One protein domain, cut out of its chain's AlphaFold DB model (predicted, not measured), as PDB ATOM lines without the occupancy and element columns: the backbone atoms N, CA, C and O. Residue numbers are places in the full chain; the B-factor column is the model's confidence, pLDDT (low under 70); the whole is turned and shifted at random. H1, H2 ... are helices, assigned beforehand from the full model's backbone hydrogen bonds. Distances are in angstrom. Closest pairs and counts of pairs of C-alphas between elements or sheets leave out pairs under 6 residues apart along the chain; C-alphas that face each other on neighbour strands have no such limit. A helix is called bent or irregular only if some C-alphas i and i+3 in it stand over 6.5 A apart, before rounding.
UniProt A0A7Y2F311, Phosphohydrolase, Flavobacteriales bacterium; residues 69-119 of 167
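Overview. This is residues 69 to 119 of the 167 residues of the protein "Phosphohydrolase" of Flavobacteriales bacterium (UniProt A0A7Y2F311). Look first for a V of two longer helices: H4 and H3 are its arms, meeting near their ends through the single residue 102. The short helix H1 packs on H3 to one side of the V, and the short helix H2 lies by the open end, with residues 78 and 79 passing between the arms. You have 51 printed residues with four named helices, in the order H1, H2, H3, H4, and no named strand; the class is all helix. The whole is compact, with a radius of gyration of the C-alphas of 10.6 A, and spans 30 by 23 by 15 A.

Along the chain. Begin with the longest helix, H4, residues 103 to 119: find C-alpha 103 at (30.828, 4.525, -30.696), from where it runs 24.4 A to C-alpha 119 at (49.032, -8.688, -21.320). Before it comes H3, residues 89 to 101, which starts at C-alpha 89 at (21.843, -6.132, -13.970) and is 18.7 A long. H2 is residues 81 to 84, 5.7 A from first to last C-alpha. H1 is residues 69 to 72, 5.1 A from first to last C-alpha. No helix is bent or irregular.

Arrangement. Look at Leu 99 and Leu 106, whose C-alphas, 5.6 A apart, are the closest of H3 and H4. These helices touch only at the corner by their link, and only just, with 3 pairs of C-alphas within 8 A. Their lines stand at a steep tilt of 66 degrees, and they run opposite ways. Next find Val 71 and Gly 95: their C-alphas, 6.5 A apart, are the closest of H1 and H3, which touch, H3 with residues 95 to 99 alone. H2 and H3 are close but not clearly touching, the closest C-alphas being those of Phe 84 and Phe 92, 7.0 A apart. H4 is apart from both H1 and H2, and H1 and H2 are apart too. Along the backbone of H4, every O i to N i+4 pair is within hydrogen-bond range, while H3 has 8 of 9; H1 and H2 are too short for such a pair, and of their O i to N i+3 pairs H1 has 1 of 1 within range and H2 0 of 1.

Size, cuts and confidence. The two C-alphas farthest apart are those of Ser 90 and Ile 119, at 30.6 A. The printed part has no cut, and no link is long: H2 to H3 and H3 to H4 are tight, and H1 to H2, with 8 residues between them, is short. In the B-factor column the mean pLDDT of the printed part is 77.4; look for values under 70 at residues 69 to 77, 81 to 83 and 85 to 86 of this model.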
ATOM      1  N   GLU A  69      28.476   6.630 -12.470       64.38
ATOM      2  CA  GLU A  69      29.031   7.975 -12.683       64.38
ATOM      3  C   GLU A  69      30.326   7.962 -13.503       64.38
ATOM      4  O   GLU A  69      30.537   8.856 -14.322       64.38
ATOM      5  N   ASP A  70      31.196   6.968 -13.318       66.81
ATOM      6  CA  ASP A  70      32.455   6.885 -14.056       66.81
ATOM      7  C   ASP A  70      32.184   6.598 -15.535       66.81
ATOM      8  O   ASP A  70      32.747   7.265 -16.402       66.81
ATOM      9  N   VAL A  71      31.220   5.718 -15.838       68.44
ATOM     10  CA  VAL A  71      30.779   5.444 -17.217       68.44
ATOM     11  C   VAL A  71      30.265   6.714 -17.896       68.44
ATOM     12  O   VAL A  71      30.688   7.011 -19.014       68.44
ATOM     13  N   LYS A  72      29.416   7.494 -17.211       65.56
ATOM     14  CA  LYS A  72      28.910   8.784 -17.716       65.56
ATOM     15  C   LYS A  72      30.020   9.812 -17.925       65.56
ATOM     16  O   LYS A  72      29.989  10.565 -18.893       65.56
ATOM     17  N   ASN A  73      31.016   9.825 -17.044       68.81
ATOM     18  CA  ASN A  73      32.161  10.730 -17.122       68.81
ATOM     19  C   ASN A  73      33.286  10.220 -18.041       68.81
ATOM     20  O   ASN A  73      34.368  10.808 -18.062       68.81
ATOM     21  N   LYS A  74      33.058   9.132 -18.795       66.69
ATOM     22  CA  LYS A  74      34.056   8.453 -19.644       66.69
ATOM     23  C   LYS A  74      35.312   7.994 -18.887       66.69
ATOM     24  O   LYS A  74      36.399   7.871 -19.456       66.69
ATOM     25  N   ARG A  75      35.184   7.759 -17.585       59.31
ATOM     26  CA  ARG A  75      36.230   7.248 -16.702       59.31
ATOM     27  C   ARG A  75      35.994   5.748 -16.493       59.31
ATOM     28  O   ARG A  75      34.880   5.294 -16.286       59.31
ATOM     29  N   GLY A  76      37.052   4.949 -16.596       63.66
ATOM     30  CA  GLY A  76      36.961   3.490 -16.446       63.66
ATOM     31  C   GLY A  76      36.633   2.717 -17.731       63.66
ATOM     32  O   GLY A  76      36.495   3.276 -18.819       63.66
ATOM     33  N   ASN A  77      36.621   1.387 -17.616       68.81
ATOM     34  CA  ASN A  77      36.271   0.455 -18.687       68.81
ATOM     35  C   ASN A  77      35.143  -0.449 -18.181       68.81
ATOM     36  O   ASN A  77      35.414  -1.389 -17.431       68.81
ATOM     37  N   LEU A  78      33.899  -0.144 -18.565       74.38
ATOM     38  CA  LEU A  78      32.710  -0.906 -18.161       74.38
ATOM     39  C   LEU A  78      32.771  -2.366 -18.635       74.38
ATOM     40  O   LEU A  78      32.269  -3.253 -17.959       74.38
ATOM     41  N   LEU A  79      33.415  -2.618 -19.778       74.25
ATOM     42  CA  LEU A  79      33.502  -3.950 -20.382       74.25
ATOM     43  C   LEU A  79      34.502  -4.870 -19.669       74.25
ATOM     44  O   LEU A  79      34.485  -6.079 -19.885       74.25
ATOM     45  N   PHE A  80      35.354  -4.321 -18.802       70.62
ATOM     46  CA  PHE A  80      36.325  -5.117 -18.067       70.62
ATOM     47  C   PHE A  80      35.643  -5.926 -16.956       70.62
ATOM     48  O   PHE A  80      35.027  -5.365 -16.049       70.62
ATOM     49  N   PHE A  81      35.828  -7.247 -16.986       66.56
ATOM     50  CA  PHE A  81      35.218  -8.210 -16.057       66.56
ATOM     51  C   PHE A  81      35.380  -7.873 -14.569       66.56
ATOM     52  O   PHE A  81      34.454  -8.068 -13.786       66.56
ATOM     53  N   GLY A  82      36.531  -7.323 -14.172       65.31
ATOM     54  CA  GLY A  82      36.770  -6.936 -12.779       65.31
ATOM     55  C   GLY A  82      35.932  -5.747 -12.297       65.31
ATOM     56  O   GLY A  82      35.745  -5.615 -11.093       65.31
ATOM     57  N   ASN A  83      35.420  -4.923 -13.218       67.94
ATOM     58  CA  ASN A  83      34.722  -3.675 -12.917       67.94
ATOM     59  C   ASN A  83      33.194  -3.838 -12.863       67.94
ATOM     60  O   ASN A  83      32.557  -3.169 -12.055       67.94
ATOM     61  N   PHE A  84      32.606  -4.714 -13.693       72.12
ATOM     62  CA  PHE A  84      31.145  -4.895 -13.753       72.12
ATOM     63  C   PHE A  84      30.604  -6.021 -12.861       72.12
ATOM     64  O   PHE A  84      29.406  -6.055 -12.604       72.12
ATOM     65  N   HIS A  85      31.452  -6.936 -12.365       68.88
ATOM     66  CA  HIS A  85      31.026  -8.057 -11.506       68.88
ATOM     67  C   HIS A  85      30.291  -7.597 -10.226       68.88
ATOM     68  O   HIS A  85      29.546  -8.362  -9.621       68.88
ATOM     69  N   SER A  86      30.500  -6.346  -9.814       68.56
ATOM     70  CA  SER A  86      29.889  -5.741  -8.626       68.56
ATOM     71  C   SER A  86      28.620  -4.922  -8.922       68.56
ATOM     72  O   SER A  86      28.071  -4.341  -7.991       68.56
ATOM     73  N   MET A  87      28.177  -4.826 -10.182       74.38
ATOM     74  CA  MET A  87      27.018  -4.015 -10.591       74.38
ATOM     75  C   MET A  87      25.732  -4.846 -10.642       74.38
ATOM     76  O   MET A  87      25.755  -6.035 -10.964       74.38
ATOM     77  N   SER A  88      24.588  -4.213 -10.378       82.94
ATOM     78  CA  SER A  88      23.285  -4.835 -10.637       82.94
ATOM     79  C   SER A  88      23.027  -4.963 -12.146       82.94
ATOM     80  O   SER A  88      23.523  -4.166 -12.946       82.94
ATOM     81  N   LEU A  89      22.204  -5.936 -12.556       83.31
ATOM     82  CA  LEU A  89      21.843  -6.132 -13.970       83.31
ATOM     83  C   LEU A  89      21.264  -4.851 -14.599       83.31
ATOM     84  O   LEU A  89      21.623  -4.498 -15.718       83.31
ATOM     85  N   SER A  90      20.422  -4.128 -13.858       84.12
ATOM     86  CA  SER A  90      19.829  -2.859 -14.294       84.12
ATOM     87  C   SER A  90      20.866  -1.761 -14.539       84.12
ATOM     88  O   SER A  90      20.759  -1.017 -15.513       84.12
ATOM     89  N   GLU A  91      21.884  -1.657 -13.684       80.25
ATOM     90  CA  GLU A  91      22.964  -0.675 -13.845       80.25
ATOM     91  C   GLU A  91      23.884  -1.049 -15.005       80.25
ATOM     92  O   GLU A  91      24.321  -0.177 -15.758       80.25
ATOM     93  N   PHE A  92      24.137  -2.347 -15.184       82.19
ATOM     94  CA  PHE A  92      24.910  -2.857 -16.304       82.19
ATOM     95  C   PHE A  92      24.210  -2.586 -17.641       82.19
ATOM     96  O   PHE A  92      24.821  -2.020 -18.547       82.19
ATOM     97  N   GLU A  93      22.918  -2.903 -17.763       83.69
ATOM     98  CA  GLU A  93      22.137  -2.618 -18.972       83.69
ATOM     99  C   GLU A  93      22.079  -1.119 -19.285       83.69
ATOM    100  O   GLU A  93      22.220  -0.723 -20.447       83.69
ATOM    101  N   PHE A  94      21.906  -0.275 -18.262       84.75
ATOM    102  CA  PHE A  94      21.943   1.176 -18.424       84.75
ATOM    103  C   PHE A  94      23.316   1.653 -18.916       84.75
ATOM    104  O   PHE A  94      23.395   2.395 -19.896       84.75
ATOM    105  N   GLY A  95      24.398   1.183 -18.289       81.06
ATOM    106  CA  GLY A  95      25.767   1.517 -18.675       81.06
ATOM    107  C   GLY A  95      26.103   1.083 -20.104       81.06
ATOM    108  O   GLY A  95      26.699   1.858 -20.846       81.06
ATOM    109  N   ILE A  96      25.667  -0.109 -20.525       83.81
ATOM    110  CA  ILE A  96      25.849  -0.605 -21.898       83.81
ATOM    111  C   ILE A  96      25.049   0.231 -22.897       83.81
ATOM    112  O   ILE A  96      25.585   0.609 -23.938       83.81
ATOM    113  N   ARG A  97      23.791   0.575 -22.591       85.31
ATOM    114  CA  ARG A  97      22.986   1.464 -23.445       85.31
ATOM    115  C   ARG A  97      23.624   2.836 -23.611       85.31
ATOM    116  O   ARG A  97      23.554   3.386 -24.705       85.31
ATOM    117  N   GLU A  98      24.242   3.371 -22.565       82.56
ATOM    118  CA  GLU A  98      24.964   4.641 -22.642       82.56
ATOM    119  C   GLU A  98      26.256   4.509 -23.461       82.56
ATOM    120  O   GLU A  98      26.532   5.352 -24.311       82.56
ATOM    121  N   LEU A  99      26.992   3.404 -23.294       82.62
ATOM    122  CA  LEU A  99      28.193   3.088 -24.073       82.62
ATOM    123  C   LEU A  99      27.891   2.962 -25.575       82.62
ATOM    124  O   LEU A  99      28.658   3.440 -26.399       82.62
ATOM    125  N   MET A 100      26.756   2.357 -25.943       84.56
ATOM    126  CA  MET A 100      26.338   2.194 -27.344       84.56
ATOM    127  C   MET A 100      25.990   3.514 -28.046       84.56
ATOM    128  O   MET A 100      26.003   3.560 -29.274       84.56
ATOM    129  N   LYS A 101      25.668   4.578 -27.298       86.69
ATOM    130  CA  LYS A 101      25.393   5.904 -27.879       86.69
ATOM    131  C   LYS A 101      26.666   6.611 -28.345       86.69
ATOM    132  O   LYS A 101      26.583   7.487 -29.200       86.69
ATOM    133  N   ASP A 102      27.823   6.236 -27.803       83.81
ATOM    134  CA  ASP A 102      29.131   6.803 -28.133       83.81
ATOM    135  C   ASP A 102      30.047   5.700 -28.685       83.81
ATOM    136  O   ASP A 102      30.740   4.993 -27.951       83.81
ATOM    137  N   GLY A 103      30.037   5.546 -30.013       82.38
ATOM    138  CA  GLY A 103      30.828   4.525 -30.696       82.38
ATOM    139  C   GLY A 103      32.331   4.649 -30.426       82.38
ATOM    140  O   GLY A 103      33.004   3.637 -30.257       82.38
ATOM    141  N   GLU A 104      32.863   5.867 -30.323       83.62
ATOM    142  CA  GLU A 104      34.289   6.100 -30.078       83.62
ATOM    143  C   GLU A 104      34.689   5.610 -28.678       83.62
ATOM    144  O   GLU A 104      35.691   4.905 -28.510       83.62
ATOM    145  N   TYR A 105      33.845   5.878 -27.678       81.25
ATOM    146  CA  TYR A 105      34.037   5.374 -26.321       81.25
ATOM    147  C   TYR A 105      33.850   3.851 -26.217       81.25
ATOM    148  O   TYR A 105      34.609   3.183 -25.502       81.25
ATOM    149  N   LEU A 106      32.902   3.276 -26.963       83.94
ATOM    150  CA  LEU A 106      32.705   1.828 -27.067       83.94
ATOM    151  C   LEU A 106      33.943   1.132 -27.652       83.94
ATOM    152  O   LEU A 106      34.497   0.225 -27.023       83.94
ATOM    153  N   TYR A 107      34.422   1.578 -28.817       83.19
ATOM    154  CA  TYR A 107      35.603   1.005 -29.471       83.19
ATOM    155  C   TYR A 107      36.871   1.200 -28.633       83.19
ATOM    156  O   TYR A 107      37.678   0.275 -28.511       83.19
ATOM    157  N   GLY A 108      37.036   2.358 -27.986       83.19
ATOM    158  CA  GLY A 108      38.142   2.602 -27.058       83.19
ATOM    159  C   GLY A 108      38.100   1.699 -25.818       83.19
ATOM    160  O   GLY A 108      39.142   1.286 -25.303       83.19
ATOM    161  N   SER A 109      36.907   1.346 -25.334       81.00
ATOM    162  CA  SER A 109      36.723   0.418 -24.209       81.00
ATOM    163  C   SER A 109      37.021  -1.031 -24.603       81.00
ATOM    164  O   SER A 109      37.770  -1.705 -23.895       81.00
ATOM    165  N   LEU A 110      36.556  -1.472 -25.776       83.81
ATOM    166  CA  LEU A 110      36.902  -2.778 -26.355       83.81
ATOM    167  C   LEU A 110      38.410  -2.915 -26.594       83.81
ATOM    168  O   LEU A 110      39.012  -3.921 -26.229       83.81
ATOM    169  N   THR A 111      39.040  -1.885 -27.159       83.62
ATOM    170  CA  THR A 111      40.483  -1.884 -27.443       83.62
ATOM    171  C   THR A 111      41.302  -2.027 -26.162       83.62
ATOM    172  O   THR A 111      42.229  -2.836 -26.105       83.62
ATOM    173  N   ARG A 112      40.945  -1.280 -25.108       81.56
ATOM    174  CA  ARG A 112      41.603  -1.388 -23.797       81.56
ATOM    175  C   ARG A 112      41.412  -2.774 -23.187       81.56
ATOM    176  O   ARG A 112      42.380  -3.329 -22.673       81.56
ATOM    177  N   ASP A 113      40.207  -3.335 -23.263       82.25
ATOM    178  CA  ASP A 113      39.933  -4.680 -22.748       82.25
ATOM    179  C   ASP A 113      40.784  -5.744 -23.458       82.25
ATOM    180  O   ASP A 113      41.526  -6.477 -22.803       82.25
ATOM    181  N   LEU A 114      40.794  -5.742 -24.797       83.75
ATOM    182  CA  LEU A 114      41.616  -6.651 -25.601       83.75
ATOM    183  C   LEU A 114      43.116  -6.503 -25.304       83.75
ATOM    184  O   LEU A 114      43.829  -7.503 -25.191       83.75
ATOM    185  N   TYR A 115      43.602  -5.270 -25.138       84.38
ATOM    186  CA  TYR A 115      44.999  -4.994 -24.807       84.38
ATOM    187  C   TYR A 115      45.398  -5.579 -23.443       84.38
ATOM    188  O   TYR A 115      46.393  -6.306 -23.337       84.38
ATOM    189  N   PHE A 116      44.609  -5.321 -22.395       79.69
ATOM    190  CA  PHE A 116      44.885  -5.859 -21.061       79.69
ATOM    191  C   PHE A 116      44.710  -7.377 -21.000       79.69
ATOM    192  O   PHE A 116      45.530  -8.055 -20.372       79.69
ATOM    193  N   LEU A 117      43.715  -7.927 -21.701       80.50
ATOM    194  CA  LEU A 117      43.544  -9.368 -21.854       80.50
ATOM    195  C   LEU A 117      44.803 -10.002 -22.462       80.50
ATOM    196  O   LEU A 117      45.308 -10.993 -21.930       80.50
ATOM    197  N   GLY A 118      45.366  -9.391 -23.509       81.88
ATOM    198  CA  GLY A 118      46.622  -9.817 -24.128       81.88
ATOM    199  C   GLY A 118      47.810  -9.821 -23.157       81.88
ATOM    200  O   GLY A 118      48.561 -10.799 -23.103       81.88
ATOM    201  N   ILE A 119      47.959  -8.780 -22.329       80.38
ATOM    202  CA  ILE A 119      49.032  -8.688 -21.320       80.38
ATOM    203  C   ILE A 119      48.898  -9.779 -20.252       80.38
ATOM    204  O   ILE A 119      49.881 -10.458 -19.926       80.38
TER     205      ILE A 119